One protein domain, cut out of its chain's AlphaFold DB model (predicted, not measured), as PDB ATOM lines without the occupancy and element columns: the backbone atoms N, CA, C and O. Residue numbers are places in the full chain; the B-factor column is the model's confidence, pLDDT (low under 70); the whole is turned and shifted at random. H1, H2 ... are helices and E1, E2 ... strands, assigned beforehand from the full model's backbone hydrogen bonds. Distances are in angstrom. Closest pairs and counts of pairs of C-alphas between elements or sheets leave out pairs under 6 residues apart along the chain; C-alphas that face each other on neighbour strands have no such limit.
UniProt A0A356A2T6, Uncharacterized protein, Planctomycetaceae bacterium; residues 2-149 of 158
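This is residues 2 to 149 of the 158 residues of an uncharacterized protein of Planctomycetaceae bacterium (UniProt A0A356A2T6). A twisted wall of five antiparallel strands curls round one long helix, H2, while a shorter helix, H1, packs at the first end of H2 on the same face of the sheet. The other face has no named helix on it, and residues 124 to 137, with the small helix H3 among them, stick out from the body. The printed part has 148 residues with three named helices and five named strands, in the order H1 H2 E1 E2 E3 E4 H3 E5, and the sheet runs E1 E2 E3 E4 E5. The class is mixed, helices and strands, in two layers, the helices H1 and H2 on one face of the sheet. The whole is compact, with a radius of gyration of the C-alphas of 15.9 A and spans of 43 by 35 by 31 A.

H1 is residues 2 to 10, 12.8 A from first to last C-alpha, and begins with C-alpha 2 at (20.225, 28.460, 135.367). H2, residues 22 to 39, is the longest helix at 26.5 A, from C-alpha 22 at (11.668, 29.240, 127.490), with a kink of 26 degrees near residue 29. E1, residues 48 to 60, is 30.7 A long and bends by 67 degrees at residue 51. E2, residues 67 to 78, is 32.5 A long and bends by 53 degrees at residue 72. E3, residues 82 to 94, is 35.5 A long and bends by 51 degrees at residue 91. E4, residues 102 to 111, is 25.0 A long. H3 is residues 125 to 131, and E5, residues 141 to 148, is 19.7 A long and ends with C-alpha 148 at (33.769, 24.315, 137.423).

E1 to E4 form a meander, each strand the antiparallel neighbour of the one before, and its three successive pairs are hairpins. N 54 and O 73 of E1 and E2 are 2.8 A apart, within hydrogen-bond range, as are N 74 and O 86 of E2 and E3 at 2.9 A. Between E3 and E4, N 91 and O 106 are within range at 2.9 A. E5 is antiparallel to E4, at 173 degrees between their directions, and N 107 and O 145 are within range at 2.8 A. E1 and E5 are the edge strands, and they are apart. The sheet curls round H2, which is on it; the closest C-alphas of H2 and E1, those of Glu 31 and Gly 52, are 5.5 A apart. H2 and E4 are near each other, with 7 pairs of C-alphas within 10 A. H1 is on the same face of the sheet at a height over the sheet of 9.4 A, only just over E1 and E2, with 3 of its C-alphas falling on each. H1 and H2 form a helical hairpin and touch, H2 with residues 22 to 26 alone; the closest C-alphas, those of Trp 8 and Val 22, are 5.9 A apart. Their lines stand at a shallow tilt of 34 degrees, only just short of steep, opposite ways. H3 is not on the sheet, and it touches no helix. Every O i to N i+4 pair is within hydrogen-bond range in H1 and H3, and 13 of 14 are in H2.

The two C-alphas farthest apart, those of Asp 17 and Asn 115, are 46.8 A apart. The printed part has no cut. The links H1 to H2 and E4 to H3 are long, and the link E2 to E3 is tight. Residues 124 to 137, of which 125 to 131 belong to H3, stand free; without them the body spans 42 by 34 by 24 A. The mean pLDDT of the printed part is 73.1, and it is under 70 at residue 17 and at residues 39 to 47, 79 to 83 and 110 to 142; the mean of H3 is 38.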
ATOM      1  N   ILE A   2      20.704  29.435 134.348       90.81
ATOM      2  CA  ILE A   2      20.225  28.460 135.367       90.81
ATOM      3  C   ILE A   2      18.702  28.486 135.585       90.81
ATOM      4  O   ILE A   2      18.038  27.471 135.384       90.81
ATOM      5  N   LYS A   3      18.135  29.657 135.913       90.69
ATOM      6  CA  LYS A   3      16.684  29.829 136.120       90.69
ATOM      7  C   LYS A   3      15.847  29.303 134.948       90.69
ATOM      8  O   LYS A   3      14.854  28.622 135.165       90.69
ATOM      9  N   HIS A   4      16.266  29.580 133.715       91.75
ATOM     10  CA  HIS A   4      15.530  29.167 132.521       91.75
ATOM     11  C   HIS A   4      15.608  27.653 132.295       91.75
ATOM     12  O   HIS A   4      14.615  27.060 131.901       91.75
ATOM     13  N   LEU A   5      16.732  26.998 132.614       92.50
ATOM     14  CA  LEU A   5      16.831  25.529 132.565       92.50
ATOM     15  C   LEU A   5      15.910  24.859 133.596       92.50
ATOM     16  O   LEU A   5      15.273  23.848 133.299       92.50
ATOM     17  N   ILE A   6      15.799  25.444 134.793       91.88
ATOM     18  CA  ILE A   6      14.851  24.990 135.820       91.88
ATOM     19  C   ILE A   6      13.409  25.176 135.337       91.88
ATOM     20  O   ILE A   6      12.613  24.247 135.463       91.88
ATOM     21  N   GLN A   7      13.092  26.339 134.760       91.06
ATOM     22  CA  GLN A   7      11.777  26.638 134.190       91.06
ATOM     23  C   GLN A   7      11.424  25.641 133.082       91.06
ATOM     24  O   GLN A   7      10.382  25.001 133.146       91.06
ATOM     25  N   TRP A   8      12.339  25.424 132.134       92.56
ATOM     26  CA  TRP A   8      12.155  24.511 131.008       92.56
ATOM     27  C   TRP A   8      11.875  23.076 131.474       92.56
ATOM     28  O   TRP A   8      10.999  22.407 130.937       92.56
ATOM     29  N   ARG A   9      12.564  22.614 132.527       91.69
ATOM     30  CA  ARG A   9      12.313  21.300 133.145       91.69
ATOM     31  C   ARG A   9      10.894  21.177 133.713       91.69
ATOM     32  O   ARG A   9      10.338  20.085 133.704       91.69
ATOM     33  N   ILE A  10      10.353  22.257 134.277       90.38
ATOM     34  CA  ILE A  10       9.023  22.274 134.904       90.38
ATOM     35  C   ILE A  10       7.935  22.407 133.835       90.38
ATOM     36  O   ILE A  10       6.954  21.669 133.866       90.38
ATOM     37  N   ASN A  11       8.115  23.341 132.903       87.88
ATOM     38  CA  ASN A  11       7.185  23.640 131.828       87.88
ATOM     39  C   ASN A  11       7.948  24.166 130.601       87.88
ATOM     40  O   ASN A  11       8.303  25.341 130.521       87.88
ATOM     41  N   HIS A  12       8.210  23.284 129.639       82.69
ATOM     42  CA  HIS A  12       8.954  23.629 128.425       82.69
ATOM     43  C   HIS A  12       8.136  24.479 127.440       82.69
ATOM     44  O   HIS A  12       8.730  25.221 126.660       82.69
ATOM     45  N   ASP A  13       6.803  24.414 127.521       81.31
ATOM     46  CA  ASP A  13       5.869  25.143 126.654       81.31
ATOM     47  C   ASP A  13       5.502  26.532 127.196       81.31
ATOM     48  O   ASP A  13       4.666  27.233 126.624       81.31
ATOM     49  N   GLU A  14       6.091  26.943 128.321       83.25
ATOM     50  CA  GLU A  14       5.825  28.260 128.884       83.25
ATOM     51  C   GLU A  14       6.284  29.369 127.932       83.25
ATOM     52  O   GLU A  14       7.399  29.352 127.397       83.25
ATOM     53  N   LEU A  15       5.392  30.337 127.727       80.62
ATOM     54  CA  LEU A  15       5.619  31.498 126.882       80.62
ATOM     55  C   LEU A  15       5.916  32.713 127.756       80.62
ATOM     56  O   LEU A  15       5.179  33.009 128.697       80.62
ATOM     57  N   PHE A  16       6.974  33.429 127.404       78.94
ATOM     58  CA  PHE A  16       7.260  34.767 127.893       78.94
ATOM     59  C   PHE A  16       6.522  35.823 127.062       78.94
ATOM     60  O   PHE A  16       5.839  35.519 126.073       78.94
ATOM     61  N   ASP A  17       6.680  37.083 127.468       66.50
ATOM     62  CA  ASP A  17       6.197  38.232 126.710       66.50
ATOM     63  C   ASP A  17       6.689  38.156 125.252       66.50
ATOM     64  O   ASP A  17       7.781  37.667 124.964       66.50
ATOM     65  N   GLU A  18       5.846  38.599 124.315       76.62
ATOM     66  CA  GLU A  18       6.071  38.498 122.858       76.62
ATOM     67  C   GLU A  18       5.981  37.074 122.268       76.62
ATOM     68  O   GLU A  18       6.250  36.879 121.083       76.62
ATOM     69  N   GLY A  19       5.543  36.078 123.048       79.62
ATOM     70  CA  GLY A  19       5.277  34.721 122.551       79.62
ATOM     71  C   GLY A  19       6.530  33.861 122.367       79.62
ATOM     72  O   GLY A  19       6.490  32.860 121.652       79.62
ATOM     73  N   ARG A  20       7.644  34.239 123.004       82.81
ATOM     74  CA  ARG A  20       8.887  33.459 123.016       82.81
ATOM     75  C   ARG A  20       8.795  32.319 124.027       82.81
ATOM     76  O   ARG A  20       8.375  32.531 125.158       82.81
ATOM     77  N   THR A  21       9.212  31.114 123.642       89.50
ATOM     78  CA  THR A  21       9.275  29.976 124.578       89.50
ATOM     79  C   THR A  21      10.483  30.096 125.507       89.50
ATOM     80  O   THR A  21      11.477  30.746 125.167       89.50
ATOM     81  N   VAL A  22      10.473  29.375 126.633       90.88
ATOM     82  CA  VAL A  22      11.668  29.240 127.490       90.88
ATOM     83  C   VAL A  22      12.887  28.744 126.713       90.88
ATOM     84  O   VAL A  22      14.010  29.184 126.962       90.88
ATOM     85  N   GLN A  23      12.681  27.877 125.725       90.44
ATOM     86  CA  GLN A  23      13.752  27.390 124.863       90.44
ATOM     87  C   GLN A  23      14.362  28.505 123.995       90.44
ATOM     88  O   GLN A  23      15.578  28.512 123.800       90.44
ATOM     89  N   ASN A  24      13.567  29.471 123.521       89.38
ATOM     90  CA  ASN A  24      14.076  30.625 122.768       89.38
ATOM     91  C   ASN A  24      14.916  31.563 123.645       89.38
ATOM     92  O   ASN A  24      15.956  32.055 123.200       89.38
ATOM     93  N   GLU A  25      14.512  31.768 124.898       91.25
ATOM     94  CA  GLU A  25      15.296  32.558 125.853       91.25
ATOM     95  C   GLU A  25      16.628  31.878 126.183       91.25
ATOM     96  O   GLU A  25      17.681  32.517 126.182       91.25
ATOM     97  N   ILE A  26      16.620  30.556 126.388       93.12
ATOM     98  CA  ILE A  26      17.860  29.797 126.596       93.12
ATOM     99  C   ILE A  26      18.769  29.905 125.366       93.12
ATOM    100  O   ILE A  26      19.961  30.140 125.536       93.12
ATOM    101  N   ALA A  27      18.230  29.785 124.149       90.94
ATOM    102  CA  ALA A  27      19.008  29.922 122.916       90.94
ATOM    103  C   ALA A  27      19.685  31.300 122.797       90.94
ATOM    104  O   ALA A  27      20.857  31.372 122.432       90.94
ATOM    105  N   SER A  28      18.976  32.369 123.164       89.38
ATOM    106  CA  SER A  28      19.506  33.742 123.144       89.38
ATOM    107  C   SER A  28      20.639  33.932 124.159       89.38
ATOM    108  O   SER A  28      21.664  34.533 123.857       89.38
ATOM    109  N   ILE A  29      20.501  33.367 125.364       91.94
ATOM    110  CA  ILE A  29      21.563  33.415 126.382       91.94
ATOM    111  C   ILE A  29      22.768  32.555 125.966       91.94
ATOM    112  O   ILE A  29      23.915  32.914 126.233       91.94
ATOM    113  N   LEU A  30      22.514  31.413 125.323       91.25
ATOM    114  CA  LEU A  30      23.556  30.493 124.872       91.25
ATOM    115  C   LEU A  30      24.470  31.101 123.826       91.25
ATOM    116  O   LEU A  30      25.658  30.811 123.850       91.25
ATOM    117  N   GLU A  31      23.941  31.926 122.929       89.44
ATOM    118  CA  GLU A  31      24.751  32.640 121.948       89.44
ATOM    119  C   GLU A  31      25.904  33.392 122.624       89.44
ATOM    120  O   GLU A  31      27.074  33.139 122.330       89.44
ATOM    121  N   TYR A  32      25.572  34.242 123.598       87.25
ATOM    122  CA  TYR A  32      26.563  35.008 124.346       87.25
ATOM    123  C   TYR A  32      27.506  34.102 125.145       87.25
ATOM    124  O   TYR A  32      28.720  34.279 125.107       87.25
ATOM    125  N   TYR A  33      26.968  33.077 125.812       86.88
ATOM    126  CA  TYR A  33      27.779  32.125 126.576       86.88
ATOM    127  C   TYR A  33      28.805  31.387 125.701       86.88
ATOM    128  O   TYR A  33      29.954  31.184 126.096       86.88
ATOM    129  N   ILE A  34      28.401  30.991 124.493       83.12
ATOM    130  CA  ILE A  34      29.279  30.350 123.513       83.12
ATOM    131  C   ILE A  34      30.363  31.335 123.069       83.12
ATOM    132  O   ILE A  34      31.534  30.958 123.046       83.12
ATOM    133  N   TYR A  35      29.998  32.584 122.770       82.50
ATOM    134  CA  TYR A  35      30.954  33.644 122.446       82.50
ATOM    135  C   TYR A  35      32.000  33.848 123.553       82.50
ATOM    136  O   TYR A  35      33.195  33.883 123.264       82.50
ATOM    137  N   GLU A  36      31.594  33.890 124.822       82.25
ATOM    138  CA  GLU A  36      32.536  33.982 125.946       82.25
ATOM    139  C   GLU A  36      33.455  32.757 126.031       82.25
ATOM    140  O   GLU A  36      34.662  32.899 126.234       82.25
ATOM    141  N   CYS A  37      32.921  31.550 125.800       77.38
ATOM    142  CA  CYS A  37      33.717  30.320 125.781       77.38
ATOM    143  C   CYS A  37      34.847  30.366 124.734       77.38
ATOM    144  O   CYS A  37      35.920  29.802 124.954       77.38
ATOM    145  N   TYR A  38      34.644  31.070 123.617       72.94
ATOM    146  CA  TYR A  38      35.683  31.291 122.610       72.94
ATOM    147  C   TYR A  38      36.799  32.235 123.051       72.94
ATOM    148  O   TYR A  38      37.915  32.124 122.537       72.94
ATOM    149  N   GLY A  39      36.529  33.136 123.996       69.94
ATOM    150  CA  GLY A  39      37.547  34.011 124.577       69.94
ATOM    151  C   GLY A  39      38.666  33.233 125.277       69.94
ATOM    152  O   GLY A  39      39.811  33.678 125.288       69.94
ATOM    153  N   TYR A  40      38.374  32.029 125.778       69.69
ATOM    154  CA  TYR A  40      39.359  31.162 126.434       69.69
ATOM    155  C   TYR A  40      40.274  30.399 125.463       69.69
ATOM    156  O   TYR A  40      41.162  29.668 125.901       69.69
ATOM    157  N   LEU A  41      40.072  30.524 124.146       65.56
ATOM    158  CA  LEU A  41      40.828  29.770 123.149       65.56
ATOM    159  C   LEU A  41      41.910  30.636 122.497       65.56
ATOM    160  O   LEU A  41      41.596  31.503 121.679       65.56
ATOM    161  N   PRO A  42      43.200  30.380 122.772       52.75
ATOM    162  CA  PRO A  42      44.264  31.127 122.126       52.75
ATOM    163  C   PRO A  42      44.290  30.829 120.618       52.75
ATOM    164  O   PRO A  42      44.260  29.673 120.192       52.75
ATOM    165  N   ASN A  43      44.409  31.885 119.809       55.28
ATOM    166  CA  ASN A  43      44.728  31.854 118.371       55.28
ATOM    167  C   ASN A  43      43.648  31.341 117.396       55.28
ATOM    168  O   ASN A  43      43.927  31.257 116.201       55.28
ATOM    169  N   LEU A  44      42.437  31.002 117.849       55.38
ATOM    170  CA  LEU A  44      41.376  30.493 116.960       55.38
ATOM    171  C   LEU A  44      40.297  31.527 116.606       55.38
ATOM    172  O   LEU A  44      39.531  31.286 115.677       55.38
ATOM    173  N   THR A  45      40.224  32.643 117.334       55.44
ATOM    174  CA  THR A  45      38.990  33.444 117.445       55.44
ATOM    175  C   THR A  45      39.179  34.944 117.267       55.44
ATOM    176  O   THR A  45      38.201  35.685 117.339       55.44
ATOM    177  N   THR A  46      40.396  35.427 116.993       60.53
ATOM    178  CA  THR A  46      40.616  36.855 116.733       60.53
ATOM    179  C   THR A  46      39.755  37.295 115.547       60.53
ATOM    180  O   THR A  46      39.986  36.865 114.418       60.53
ATOM    181  N   GLY A  47      38.738  38.121 115.812       66.50
ATOM    182  CA  GLY A  47      37.797  38.598 114.795       66.50
ATOM    183  C   GLY A  47      36.603  37.681 114.509       66.50
ATOM    184  O   GLY A  47      36.034  37.777 113.423       66.50
ATOM    185  N   TRP A  48      36.241  36.790 115.437       73.75
ATOM    186  CA  TRP A  48      35.053  35.941 115.340       73.75
ATOM    187  C   TRP A  48      33.960  36.382 116.314       73.75
ATOM    188  O   TRP A  48      34.244  36.669 117.473       73.75
ATOM    189  N   PHE A  49      32.709  36.378 115.854       79.31
ATOM    190  CA  PHE A  49      31.519  36.676 116.657       79.31
ATOM    191  C   PHE A  49      30.452  35.604 116.437       79.31
ATOM    192  O   PHE A  49      30.408  34.987 115.371       79.31
ATOM    193  N   THR A  50      29.601  35.374 117.431       82.12
ATOM    194  CA  THR A  50      28.393  34.558 117.266       82.12
ATOM    195  C   THR A  50      27.259  35.416 116.701       82.12
ATOM    196  O   THR A  50      27.190  36.598 117.019       82.12
ATOM    197  N   ASP A  51      26.398  34.824 115.875       85.56
ATOM    198  CA  ASP A  51      25.211  35.472 115.285       85.56
ATOM    199  C   ASP A  51      23.993  34.534 115.372       85.56
ATOM    200  O   ASP A  51      23.373  34.127 114.386       85.56
ATOM    201  N   GLY A  52      23.718  34.094 116.594       85.19
ATOM    202  CA  GLY A  52      22.571  33.265 116.931       85.19
ATOM    203  C   GLY A  52      22.810  31.753 116.948       85.19
ATOM    204  O   GLY A  52      23.654  31.172 116.254       85.19
ATOM    205  N   VAL A  53      21.984  31.093 117.759       86.56
ATOM    206  CA  VAL A  53      21.895  29.634 117.879       86.56
ATOM    207  C   VAL A  53      20.840  29.083 116.910       86.56
ATOM    208  O   VAL A  53      19.750  29.631 116.757       86.56
ATOM    209  N   LYS A  54      21.148  27.950 116.280       77.94
ATOM    210  CA  LYS A  54      20.308  27.244 115.311       77.94
ATOM    211  C   LYS A  54      20.170  25.763 115.677       77.94
ATOM    212  O   LYS A  54      21.120  25.147 116.154       77.94
ATOM    213  N   GLU A  55      19.005  25.176 115.376       79.69
ATOM    214  CA  GLU A  55      18.734  23.735 115.573       79.69
ATOM    215  C   GLU A  55      18.958  23.305 117.038       79.69
ATOM    216  O   GLU A  55      19.606  22.303 117.320       79.69
ATOM    217  N   PHE A  56      18.457  24.119 117.970       84.62
ATOM    218  CA  PHE A  56      18.679  23.961 119.402       84.62
ATOM    219  C   PHE A  56      17.749  22.929 120.036       84.62
ATOM    220  O   PHE A  56      16.531  23.030 119.900       84.62
ATOM    221  N   GLU A  57      18.319  22.018 120.815       85.81
ATOM    222  CA  GLU A  57      17.609  21.041 121.627       85.81
ATOM    223  C   GLU A  57      18.138  20.994 123.057       85.81
ATOM    224  O   GLU A  57      19.338  21.126 123.319       85.81
ATOM    225  N   ILE A  58      17.221  20.713 123.979       89.19
ATOM    226  CA  ILE A  58      17.511  20.482 125.388       89.19
ATOM    227  C   ILE A  58      17.079  19.060 125.723       89.19
ATOM    228  O   ILE A  58      15.922  18.684 125.559       89.19
ATOM    229  N   HIS A  59      18.025  18.274 126.217       86.44
ATOM    230  CA  HIS A  59      17.807  16.918 126.696       86.44
ATOM    231  C   HIS A  59      17.940  16.905 128.217       86.44
ATOM    232  O   HIS A  59      18.917  17.402 128.784       86.44
ATOM    233  N   HIS A  60      16.958  16.305 128.884       88.00
ATOM    234  CA  HIS A  60      16.901  16.183 130.337       88.00
ATOM    235  C   HIS A  60      16.449  14.778 130.725       88.00
ATOM    236  O   HIS A  60      15.568  14.199 130.091       88.00
ATOM    237  N   SER A  61      17.069  14.212 131.762       82.69
ATOM    238  CA  SER A  61      16.652  12.926 132.317       82.69
ATOM    239  C   SER A  61      15.960  13.147 133.660       82.69
ATOM    240  O   SER A  61      16.582  13.717 134.560       82.69
ATOM    241  N   PRO A  62      14.745  12.604 133.875       81.69
ATOM    242  CA  PRO A  62      14.068  12.680 135.170       81.69
ATOM    243  C   PRO A  62      14.906  12.128 136.335       81.69
ATOM    244  O   PRO A  62      14.802  12.610 137.458       81.69
ATOM    245  N   ASN A  63      15.793  11.165 136.060       86.12
ATOM    246  CA  ASN A  63      16.668  10.542 137.059       86.12
ATOM    247  C   ASN A  63      17.875  11.413 137.449       86.12
ATOM    248  O   ASN A  63      18.586  11.091 138.401       86.12
ATOM    249  N   LYS A  64      18.143  12.492 136.707       88.44
ATOM    250  CA  LYS A  64      19.223  13.450 136.969       88.44
ATOM    251  C   LYS A  64      18.660  14.868 136.858       88.44
ATOM    252  O   LYS A  64      18.941  15.565 135.886       88.44
ATOM    253  N   PRO A  65      17.859  15.315 137.844       88.06
ATOM    254  CA  PRO A  65      17.065  16.534 137.726       88.06
ATOM    255  C   PRO A  65      17.904  17.793 137.487       88.06
ATOM    256  O   PRO A  65      17.397  18.735 136.883       88.06
ATOM    257  N   ASN A  66      19.165  17.795 137.918       91.31
ATOM    258  CA  ASN A  66      20.082  18.925 137.797       91.31
ATOM    259  C   ASN A  66      21.062  18.788 136.626       91.31
ATOM    260  O   ASN A  66      21.960  19.612 136.508       91.31
ATOM    261  N   SER A  67      20.922  17.770 135.775       92.44
ATOM    262  CA  SER A  67      21.797  17.568 134.621       92.44
ATOM    263  C   SER A  67      21.041  17.802 133.320       92.44
ATOM    264  O   SER A  67      19.976  17.227 133.094       92.44
ATOM    265  N   PHE A  68      21.632  18.607 132.449       92.44
ATOM    266  CA  PHE A  68      21.084  18.979 131.154       92.44
ATOM    267  C   PHE A  68      22.119  18.718 130.076       92.44
ATOM    268  O   PHE A  68      23.319  18.888 130.296       92.44
ATOM    269  N   LYS A  69      21.640  18.333 128.899       89.19
ATOM    270  CA  LYS A  69      22.458  18.246 127.700       89.19
ATOM    271  C   LYS A  69      21.868  19.146 126.629       89.19
ATOM    272  O   LYS A  69      20.730  18.959 126.212       89.19
ATOM    273  N   LEU A  70      22.649  20.129 126.214       90.50
ATOM    274  CA  LEU A  70      22.280  21.128 125.225       90.50
ATOM    275  C   LEU A  70      22.968  20.781 123.913       90.50
ATOM    276  O   LEU A  70      24.187  20.603 123.878       90.50
ATOM    277  N   LEU A  71      22.188  20.660 122.848       84.81
ATOM    278  CA  LEU A  71      22.670  20.308 121.521       84.81
ATOM    279  C   LEU A  71      22.218  21.361 120.526       84.81
ATOM    280  O   LEU A  71      21.105  21.869 120.618       84.81
ATOM    281  N   GLY A  72      23.070  21.674 119.563       83.19
ATOM    282  CA  GLY A  72      22.670  22.534 118.467       83.19
ATOM    283  C   GLY A  72      23.844  22.968 117.623       83.19
ATOM    284  O   GLY A  72      24.897  22.327 117.586       83.19
ATOM    285  N   SER A  73      23.642  24.075 116.930       80.75
ATOM    286  CA  SER A  73      24.657  24.731 116.126       80.75
ATOM    287  C   SER A  73      24.626  26.235 116.351       80.75
ATOM    288  O   SER A  73      23.609  26.789 116.761       80.75
ATOM    289  N   VAL A  74      25.744  26.902 116.111       84.00
ATOM    290  CA  VAL A  74      25.873  28.352 116.256       84.00
ATOM    291  C   VAL A  74      26.393  28.942 114.952       84.00
ATOM    292  O   VAL A  74      27.260  28.350 114.299       84.00
ATOM    293  N   TRP A  75      25.837  30.083 114.554       80.75
ATOM    294  CA  TRP A  75      26.397  30.881 113.474       80.75
ATOM    295  C   TRP A  75      27.600  31.646 113.989       80.75
ATOM    296  O   TRP A  75      27.536  32.321 115.009       80.75
ATOM    297  N   MET A  76      28.696  31.531 113.258       77.12
ATOM    298  CA  MET A  76      29.960  32.169 113.563       77.12
ATOM    299  C   MET A  76      30.343  33.058 112.386       77.12
ATOM    300  O   MET A  76      30.463  32.576 111.258       77.12
ATOM    301  N   LEU A  77      30.539  34.345 112.644       74.81
ATOM    302  CA  LEU A  77      30.961  35.340 111.665       74.81
ATOM    303  C   LEU A  77      32.435  35.665 111.887       74.81
ATOM    304  O   LEU A  77      32.792  36.227 112.920       74.81
ATOM    305  N   GLY A  78      33.288  35.316 110.925       71.19
ATOM    306  CA  GLY A  78      34.696  35.706 110.916       71.19
ATOM    307  C   GLY A  78      34.942  36.876 109.966       71.19
ATOM    308  O   GLY A  78      34.456  36.857 108.834       71.19
ATOM    309  N   ILE A  79      35.750  37.855 110.385       65.62
ATOM    310  CA  ILE A  79      36.088  39.048 109.577       65.62
ATOM    311  C   ILE A  79      36.667  38.677 108.197       65.62
ATOM    312  O   ILE A  79      36.324  39.304 107.198       65.62
ATOM    313  N   GLU A  80      37.510  37.644 108.120       60.25
ATOM    314  CA  GLU A  80      38.198  37.251 106.874       60.25
ATOM    315  C   GLU A  80      37.684  35.934 106.269       60.25
ATOM    316  O   GLU A  80      37.901  35.654 105.093       60.25
ATOM    317  N   SER A  81      37.014  35.102 107.072       58.78
ATOM    318  CA  SER A  81      36.655  33.720 106.709       58.78
ATOM    319  C   SER A  81      35.196  33.550 106.261       58.78
ATOM    320  O   SER A  81      34.819  32.460 105.830       58.78
ATOM    321  N   GLY A  82      34.382  34.609 106.339       67.00
ATOM    322  CA  GLY A  82      32.941  34.549 106.083       67.00
ATOM    323  C   GLY A  82      32.154  33.951 107.256       67.00
ATOM    324  O   GLY A  82      32.653  33.874 108.379       67.00
ATOM    325  N   SER A  83      30.905  33.547 106.999       69.19
ATOM    326  CA  SER A  83      30.052  32.893 107.994       69.19
ATOM    327  C   SER A  83      30.180  31.370 107.933       69.19
ATOM    328  O   SER A  83      30.151  30.767 106.856       69.19
ATOM    329  N   ILE A  84      30.299  30.729 109.093       72.81
ATOM    330  CA  ILE A  84      30.227  29.272 109.232       72.81
ATOM    331  C   ILE A  84      29.167  28.900 110.265       72.81
ATOM    332  O   ILE A  84      28.829  29.685 111.145       72.81
ATOM    333  N   VAL A  85      28.656  27.679 110.159       72.62
ATOM    334  CA  VAL A  85      27.793  27.072 111.174       72.62
ATOM    335  C   VAL A  85      28.578  25.953 111.814       72.62
ATOM    336  O   VAL A  85      29.028  25.044 111.110       72.62
ATOM    337  N   GLU A  86      28.719  25.995 113.130       75.50
ATOM    338  CA  GLU A  86      29.444  24.963 113.854       75.50
ATOM    339  C   GLU A  86      28.570  24.300 114.927       75.50
ATOM    340  O   GLU A  86      27.825  24.984 115.633       75.50
ATOM    341  N   PRO A  87      28.632  22.964 115.048       79.25
ATOM    342  CA  PRO A  87      27.876  22.234 116.051       79.25
ATOM    343  C   PRO A  87      28.495  22.406 117.438       79.25
ATOM    344  O   PRO A  87      29.722  22.439 117.586       79.25
ATOM    345  N   PHE A  88      27.641  22.416 118.456       80.81
ATOM    346  CA  PHE A  88      28.048  22.387 119.853       80.81
ATOM    347  C   PHE A  88      27.318  21.292 120.637       80.81
ATOM    348  O   PHE A  88      26.205  20.873 120.312       80.81
ATOM    349  N   GLU A  89      27.964  20.860 121.714       86.06
ATOM    350  CA  GLU A  89      27.388  20.031 122.763       86.06
ATOM    351  C   GLU A  89      27.788  20.618 124.116       86.06
ATOM    352  O   GLU A  89      28.971  20.847 124.369       86.06
ATOM    353  N   ILE A  90      26.811  20.858 124.989       87.38
ATOM    354  CA  ILE A  90      27.053  21.362 126.342       87.38
ATOM    355  C   ILE A  90      26.414  20.415 127.344       87.38
ATOM    356  O   ILE A  90      25.191  20.297 127.388       87.38
ATOM    357  N   ASP A  91      27.228  19.761 128.166       87.62
ATOM    358  CA  ASP A  91      26.720  19.094 129.363       87.62
ATOM    359  C   ASP A  91      26.767  20.092 130.521       87.62
ATOM    360  O   ASP A  91      27.832  20.621 130.841       87.62
ATOM    361  N   ILE A  92      25.627  20.336 131.158       91.69
ATOM    362  CA  ILE A  92      25.498  21.248 132.295       91.69
ATOM    363  C   ILE A  92      25.028  20.463 133.512       91.69
ATOM    364  O   ILE A  92      24.055  19.713 133.436       91.69
ATOM    365  N   THR A  93      25.676  20.694 134.650       93.00
ATOM    366  CA  THR A  93      25.184  20.287 135.966       93.00
ATOM    367  C   THR A  93      24.926  21.529 136.811       93.00
ATOM    368  O   THR A  93      25.828  22.335 137.040       93.00
ATOM    369  N   LEU A  94      23.685  21.689 137.266       92.12
ATOM    370  CA  LEU A  94      23.286  22.750 138.187       92.12
ATOM    371  C   LEU A  94      23.733  22.410 139.608       92.12
ATOM    372  O   LEU A  94      23.642  21.251 140.025       92.12
ATOM    373  N   ASP A  95      24.145  23.426 140.359       88.06
ATOM    374  CA  ASP A  95      24.316  23.308 141.802       88.06
ATOM    375  C   ASP A  95      22.940  23.487 142.483       88.06
ATOM    376  O   ASP A  95      22.286  24.510 142.288       88.06
ATOM    377  N   PRO A  96      22.436  22.503 143.252       83.19
ATOM    378  CA  PRO A  96      21.168  22.651 143.965       83.19
ATOM    379  C   PRO A  96      21.206  23.695 145.090       83.19
ATOM    380  O   PRO A  96      20.145  24.094 145.565       83.19
ATOM    381  N   LEU A  97      22.396  24.093 145.547       84.94
ATOM    382  CA  LEU A  97      22.602  25.043 146.638       84.94
ATOM    383  C   LEU A  97      23.016  26.435 146.141       84.94
ATOM    384  O   LEU A  97      23.019  27.375 146.933       84.94
ATOM    385  N   ASN A  98      23.354  26.571 144.856       81.44
ATOM    386  CA  ASN A  98      23.840  27.809 144.263       81.44
ATOM    387  C   ASN A  98      23.205  28.047 142.884       81.44
ATOM    388  O   ASN A  98      23.398  27.280 141.946       81.44
ATOM    389  N   ASP A  99      22.452  29.137 142.752       83.62
ATOM    390  CA  ASP A  99      21.788  29.525 141.507       83.62
ATOM    391  C   ASP A  99      22.578  30.550 140.674       83.62
ATOM    392  O   ASP A  99      22.120  30.948 139.598       83.62
ATOM    393  N   GLN A 100      23.764  30.947 141.143       83.00
ATOM    394  CA  GLN A 100      24.659  31.894 140.477       83.00
ATOM    395  C   GLN A 100      25.618  31.190 139.512       83.00
ATOM    396  O   GLN A 100      25.842  31.685 138.406       83.00
ATOM    397  N   TYR A 101      26.146  30.023 139.894       82.94
ATOM    398  CA  TYR A 101      27.142  29.284 139.114       82.94
ATOM    399  C   TYR A 101      26.675  27.875 138.755       82.94
ATOM    400  O   TYR A 101      25.917  27.231 139.479       82.94
ATOM    401  N   PHE A 102      27.158  27.367 137.623       84.44
ATOM    402  CA  PHE A 102      27.040  25.944 137.323       84.44
ATOM    403  C   PHE A 102      28.023  25.158 138.186       84.44
ATOM    404  O   PHE A 102      29.176  25.563 138.324       84.44
ATOM    405  N   ALA A 103      27.593  24.007 138.706       81.69
ATOM    406  CA  ALA A 103      28.497  23.095 139.401       81.69
ATOM    407  C   ALA A 103      29.582  22.591 138.440       81.69
ATOM    408  O   ALA A 103      30.762  22.549 138.771       81.69
ATOM    409  N   THR A 104      29.169  22.214 137.229       85.06
ATOM    410  CA  THR A 104      30.074  21.843 136.138       85.06
ATOM    411  C   THR A 104      29.434  22.139 134.794       85.06
ATOM    412  O   THR A 104      28.257  21.842 134.577       85.06
ATOM    413  N   THR A 105      30.245  22.631 133.864       83.44
ATOM    414  CA  THR A 105      29.882  22.755 132.453       83.44
ATOM    415  C   THR A 105      30.969  22.132 131.591       83.44
ATOM    416  O   THR A 105      32.133  22.506 131.689       83.44
ATOM    417  N   LYS A 106      30.595  21.194 130.718       82.75
ATOM    418  CA  LYS A 106      31.476  20.640 129.682       82.75
ATOM    419  C   LYS A 106      30.991  21.128 128.333       82.75
ATOM    420  O   LYS A 106      29.967  20.663 127.842       82.75
ATOM    421  N   PHE A 107      31.730  22.055 127.751       80.88
ATOM    422  CA  PHE A 107      31.441  22.642 126.455       80.88
ATOM    423  C   PHE A 107      32.290  21.976 125.375       80.88
ATOM    424  O   PHE A 107      33.507  21.871 125.515       80.88
ATOM    425  N   ARG A 108      31.669  21.505 124.295       79.62
ATOM    426  CA  ARG A 108      32.346  20.851 123.169       79.62
ATOM    427  C   ARG A 108      31.885  21.456 121.860       79.62
ATOM    428  O   ARG A 108      30.703  21.745 121.689       79.62
ATOM    429  N   PHE A 109      32.824  21.627 120.939       74.62
ATOM    430  CA  PHE A 109      32.597  22.430 119.752       74.62
ATOM    431  C   PHE A 109      33.334  21.906 118.516       74.62
ATOM    432  O   PHE A 109      34.504  21.509 118.605       74.62
ATOM    433  N   GLY A 110      32.635  21.928 117.373       63.16
ATOM    434  CA  GLY A 110      33.129  21.504 116.060       63.16
ATOM    435  C   GLY A 110      33.437  20.002 115.968       63.16
ATOM    436  O   GLY A 110      33.696  19.350 116.971       63.16
ATOM    437  N   PHE A 111      33.476  19.416 114.768       63.59
ATOM    438  CA  PHE A 111      33.890  18.012 114.598       63.59
ATOM    439  C   PHE A 111      35.300  17.889 114.021       63.59
ATOM    440  O   PHE A 111      35.634  18.505 113.008       63.59
ATOM    441  N   LYS A 112      36.110  16.997 114.598       50.31
ATOM    442  CA  LYS A 112      37.406  16.590 114.047       50.31
ATOM    443  C   LYS A 112      37.199  15.547 112.940       50.31
ATOM    444  O   LYS A 112      37.473  14.363 113.106       50.31
ATOM    445  N   GLY A 113      36.661  15.974 111.801       45.81
ATOM    446  CA  GLY A 113      36.546  15.127 110.613       45.81
ATOM    447  C   GLY A 113      37.914  14.860 109.971       45.81
ATOM    448  O   GLY A 113      38.690  15.782 109.739       45.81
ATOM    449  N   SER A 114      38.213  13.597 109.664       41.28
ATOM    450  CA  SER A 114      39.446  13.145 109.003       41.28
ATOM    451  C   SER A 114      39.698  13.859 107.663       41.28
ATOM    452  O   SER A 114      38.939  13.651 106.716       41.28
ATOM    453  N   ASN A 115      40.776  14.646 107.562       35.22
ATOM    454  CA  ASN A 115      41.389  15.161 106.321       35.22
ATOM    455  C   ASN A 115      40.459  15.756 105.247       35.22
ATOM    456  O   ASN A 115      40.802  15.752 104.064       35.22
ATOM    457  N   ARG A 116      39.296  16.297 105.604       36.62
ATOM    458  CA  ARG A 116      38.465  17.032 104.647       36.62
ATOM    459  C   ARG A 116      38.248  18.443 105.166       36.62
ATOM    460  O   ARG A 116      38.030  18.593 106.366       36.62
ATOM    461  N   PRO A 117      38.335  19.461 104.288       35.00
ATOM    462  CA  PRO A 117      38.025  20.824 104.680       35.00
ATOM    463  C   PRO A 117      36.641  20.810 105.316       35.00
ATOM    464  O   PRO A 117      35.776  20.059 104.859       35.00
ATOM    465  N   SER A 118      36.487  21.604 106.370       37.38
ATOM    466  CA  SER A 118      35.264  21.946 107.093       37.38
ATOM    467  C   SER A 118      34.153  22.379 106.127       37.38
ATOM    468  O   SER A 118      33.806  23.546 105.997       37.38
ATOM    469  N   LYS A 119      33.613  21.423 105.375       31.67
ATOM    470  CA  LYS A 119      32.463  21.591 104.506       31.67
ATOM    471  C   LYS A 119      31.249  21.220 105.325       31.67
ATOM    472  O   LYS A 119      31.143  20.084 105.784       31.67
ATOM    473  N   LEU A 120      30.357  22.202 105.452       34.78
ATOM    474  CA  LEU A 120      28.996  22.059 105.940       34.78
ATOM    475  C   LEU A 120      28.393  20.740 105.450       34.78
ATOM    476  O   LEU A 120      27.988  20.610 104.295       34.78
ATOM    477  N   THR A 121      28.272  19.772 106.343       31.50
ATOM    478  CA  THR A 121      27.192  18.804 106.237       31.50
ATOM    479  C   THR A 121      26.058  19.366 107.066       31.50
ATOM    480  O   THR A 121      26.214  19.548 108.269       31.50
ATOM    481  N   LYS A 122      24.936  19.671 106.406       32.59
ATOM    482  CA  LYS A 122      23.629  19.895 107.040       32.59
ATOM    483  C   LYS A 122      23.513  18.931 108.229       32.59
ATOM    484  O   LYS A 122      23.715  17.734 108.006       32.59
ATOM    485  N   TYR A 123      23.281  19.430 109.447       38.19
ATOM    486  CA  TYR A 123      23.131  18.569 110.621       38.19
ATOM    487  C   TYR A 123      21.991  17.597 110.319       38.19
ATOM    488  O   TYR A 123      20.829  17.975 110.180       38.19
ATOM    489  N   ASN A 124      22.354  16.348 110.049       40.25
ATOM    490  CA  ASN A 124      21.398  15.332 109.671       40.25
ATOM    491  C   ASN A 124      21.108  14.526 110.928       40.25
ATOM    492  O   ASN A 124      21.915  13.679 111.307       40.25
ATOM    493  N   PHE A 125      19.955  14.793 111.545       40.38
ATOM    494  CA  PHE A 125      19.444  14.063 112.708       40.38
ATOM    495  C   PHE A 125      19.552  12.541 112.552       40.38
ATOM    496  O   PHE A 125      19.873  11.842 113.506       40.38
ATOM    497  N   HIS A 126      19.374  12.014 111.337       35.59
ATOM    498  CA  HIS A 126      19.480  10.578 111.078       35.59
ATOM    499  C   HIS A 126      20.927  10.059 111.059       35.59
ATOM    500  O   HIS A 126      21.166   8.908 111.415       35.59
ATOM    501  N   VAL A 127      21.906  10.891 110.688       37.38
ATOM    502  CA  VAL A 127      23.339  10.541 110.765       37.38
ATOM    503  C   VAL A 127      23.864  10.728 112.188       37.38
ATOM    504  O   VAL A 127      24.642   9.900 112.653       37.38
ATOM    505  N   ALA A 128      23.389  11.750 112.908       38.59
ATOM    506  CA  ALA A 128      23.635  11.902 114.341       38.59
ATOM    507  C   ALA A 128      23.114  10.680 115.120       38.59
ATOM    508  O   ALA A 128      23.873  10.093 115.885       38.59
ATOM    509  N   GLY A 129      21.909  10.192 114.798       36.03
ATOM    510  CA  GLY A 129      21.364   8.941 115.339       36.03
ATOM    511  C   GLY A 129      22.163   7.684 114.961       36.03
ATOM    512  O   GLY A 129      22.283   6.758 115.758       36.03
ATOM    513  N   ALA A 130      22.787   7.643 113.777       37.47
ATOM    514  CA  ALA A 130      23.708   6.558 113.414       37.47
ATOM    515  C   ALA A 130      25.039   6.624 114.196       37.47
ATOM    516  O   ALA A 130      25.655   5.588 114.457       37.47
ATOM    517  N   MET A 131      25.474   7.824 114.601       37.91
ATOM    518  CA  MET A 131      26.634   8.041 115.472       37.91
ATOM    519  C   MET A 131      26.307   7.932 116.971       37.91
ATOM    520  O   MET A 131      27.233   7.760 117.759       37.91
ATOM    521  N   ASP A 132      25.035   7.955 117.377       41.44
ATOM    522  CA  ASP A 132      24.608   7.765 118.775       41.44
ATOM    523  C   ASP A 132      24.899   6.359 119.316       41.44
ATOM    524  O   ASP A 132      24.988   6.163 120.527       41.44
ATOM    525  N   ASN A 133      25.150   5.389 118.432       39.00
ATOM    526  CA  ASN A 133      25.518   4.026 118.817       39.00
ATOM    527  C   ASN A 133      27.016   3.844 119.124       39.00
ATOM    528  O   ASN A 133      27.423   2.749 119.516       39.00
ATOM    529  N   ARG A 134      27.856   4.881 118.958       42.25
ATOM    530  CA  ARG A 134      29.271   4.835 119.366       42.25
ATOM    531  C   ARG A 134      29.504   5.744 120.581       42.25
ATOM    532  O   ARG A 134      28.991   6.862 120.602       42.25
ATOM    533  N   PRO A 135      30.330   5.341 121.563       46.19
ATOM    534  CA  PRO A 135      30.719   6.231 122.651       46.19
ATOM    535  C   PRO A 135      31.407   7.485 122.094       46.19
ATOM    536  O   PRO A 135      32.474   7.378 121.485       46.19
ATOM    537  N   ARG A 136      30.797   8.663 122.286       53.03
ATOM    538  CA  ARG A 136      31.394   9.958 121.916       53.03
ATOM    539  C   ARG A 136      32.643  10.190 122.770       53.03
ATOM    540  O   ARG A 136      32.610   9.977 123.982       53.03
ATOM    541  N   ARG A 137      33.752  10.603 122.153       51.91
ATOM    542  CA  ARG A 137      35.030  10.855 122.845       51.91
ATOM    543  C   ARG A 137      35.431  12.316 122.690       51.91
ATOM    544  O   ARG A 137      35.159  12.921 121.661       51.91
ATOM    545  N   SER A 138      36.157  12.875 123.659       51.91
ATOM    546  CA  SER A 138      36.648  14.263 123.579       51.91
ATOM    547  C   SER A 138      37.494  14.532 122.326       51.91
ATOM    548  O   SER A 138      37.520  15.653 121.839       51.91
ATOM    549  N   CYS A 139      38.132  13.503 121.753       52.94
ATOM    550  CA  CYS A 139      38.894  13.608 120.505       52.94
ATOM    551  C   CYS A 139      38.041  13.794 119.239       52.94
ATOM    552  O   CYS A 139      38.607  14.068 118.182       52.94
ATOM    553  N   ASP A 140      36.720  13.612 119.327       58.53
ATOM    554  CA  ASP A 140      35.792  13.855 118.219       58.53
ATOM    555  C   ASP A 140      35.551  15.352 117.986       58.53
ATOM    556  O   ASP A 140      35.060  15.729 116.920       58.53
ATOM    557  N   TRP A 141      35.920  16.198 118.952       66.44
ATOM    558  CA  TRP A 141      35.643  17.628 118.944       66.44
ATOM    559  C   TRP A 141      36.888  18.449 118.621       66.44
ATOM    560  O   TRP A 141      38.013  18.059 118.949       66.44
ATOM    561  N   ARG A 142      36.696  19.595 117.959       66.94
ATOM    562  CA  ARG A 142      37.790  20.547 117.702       66.94
ATOM    563  C   ARG A 142      38.255  21.183 119.008       66.94
ATOM    564  O   ARG A 142      39.456  21.349 119.205       66.94
ATOM    565  N   ILE A 143      37.302  21.495 119.883       70.38
ATOM    566  CA  ILE A 143      37.516  22.061 121.212       70.38
ATOM    567  C   ILE A 143      36.652  21.311 122.228       70.38
ATOM    568  O   ILE A 143      35.500  20.976 121.950       70.38
ATOM    569  N   ALA A 144      37.204  21.099 123.422       74.94
ATOM    570  CA  ALA A 144      36.458  20.715 124.610       74.94
ATOM    571  C   ALA A 144      36.987  21.512 125.813       74.94
ATOM    572  O   ALA A 144      38.189  21.494 126.072       74.94
ATOM    573  N   ILE A 145      36.095  22.201 126.525       74.12
ATOM    574  CA  ILE A 145      36.377  23.017 127.712       74.12
ATOM    575  C   ILE A 145      35.539  22.464 128.866       74.12
ATOM    576  O   ILE A 145      34.362  22.154 128.689       74.12
ATOM    577  N   GLU A 146      36.139  22.335 130.044       83.44
ATOM    578  CA  GLU A 146      35.436  21.992 131.279       83.44
ATOM    579  C   GLU A 146      35.612  23.137 132.273       83.44
ATOM    580  O   GLU A 146      36.736  23.497 132.613       83.44
ATOM    581  N   LEU A 147      34.495  23.723 132.697       79.75
ATOM    582  CA  LEU A 147      34.432  24.793 133.685       79.75
ATOM    583  C   LEU A 147      33.772  24.249 134.951       79.75
ATOM    584  O   LEU A 147      32.772  23.529 134.877       79.75
ATOM    585  N   SER A 148      34.335  24.601 136.101       82.25
ATOM    586  CA  SER A 148      33.769  24.315 137.423       82.25
ATOM    587  C   SER A 148      33.364  25.625 138.090       82.25
ATOM    588  O   SER A 148      33.795  26.696 137.656       82.25
ATOM    589  N   SER A 149      32.539  25.549 139.133       80.44
ATOM    590  CA  SER A 149      32.275  26.711 139.982       80.44
ATOM    591  C   SER A 149      33.594  27.306 140.502       80.44
ATOM    592  O   SER A 149      34.502  26.529 140.812       80.44
TER     593      SER A 149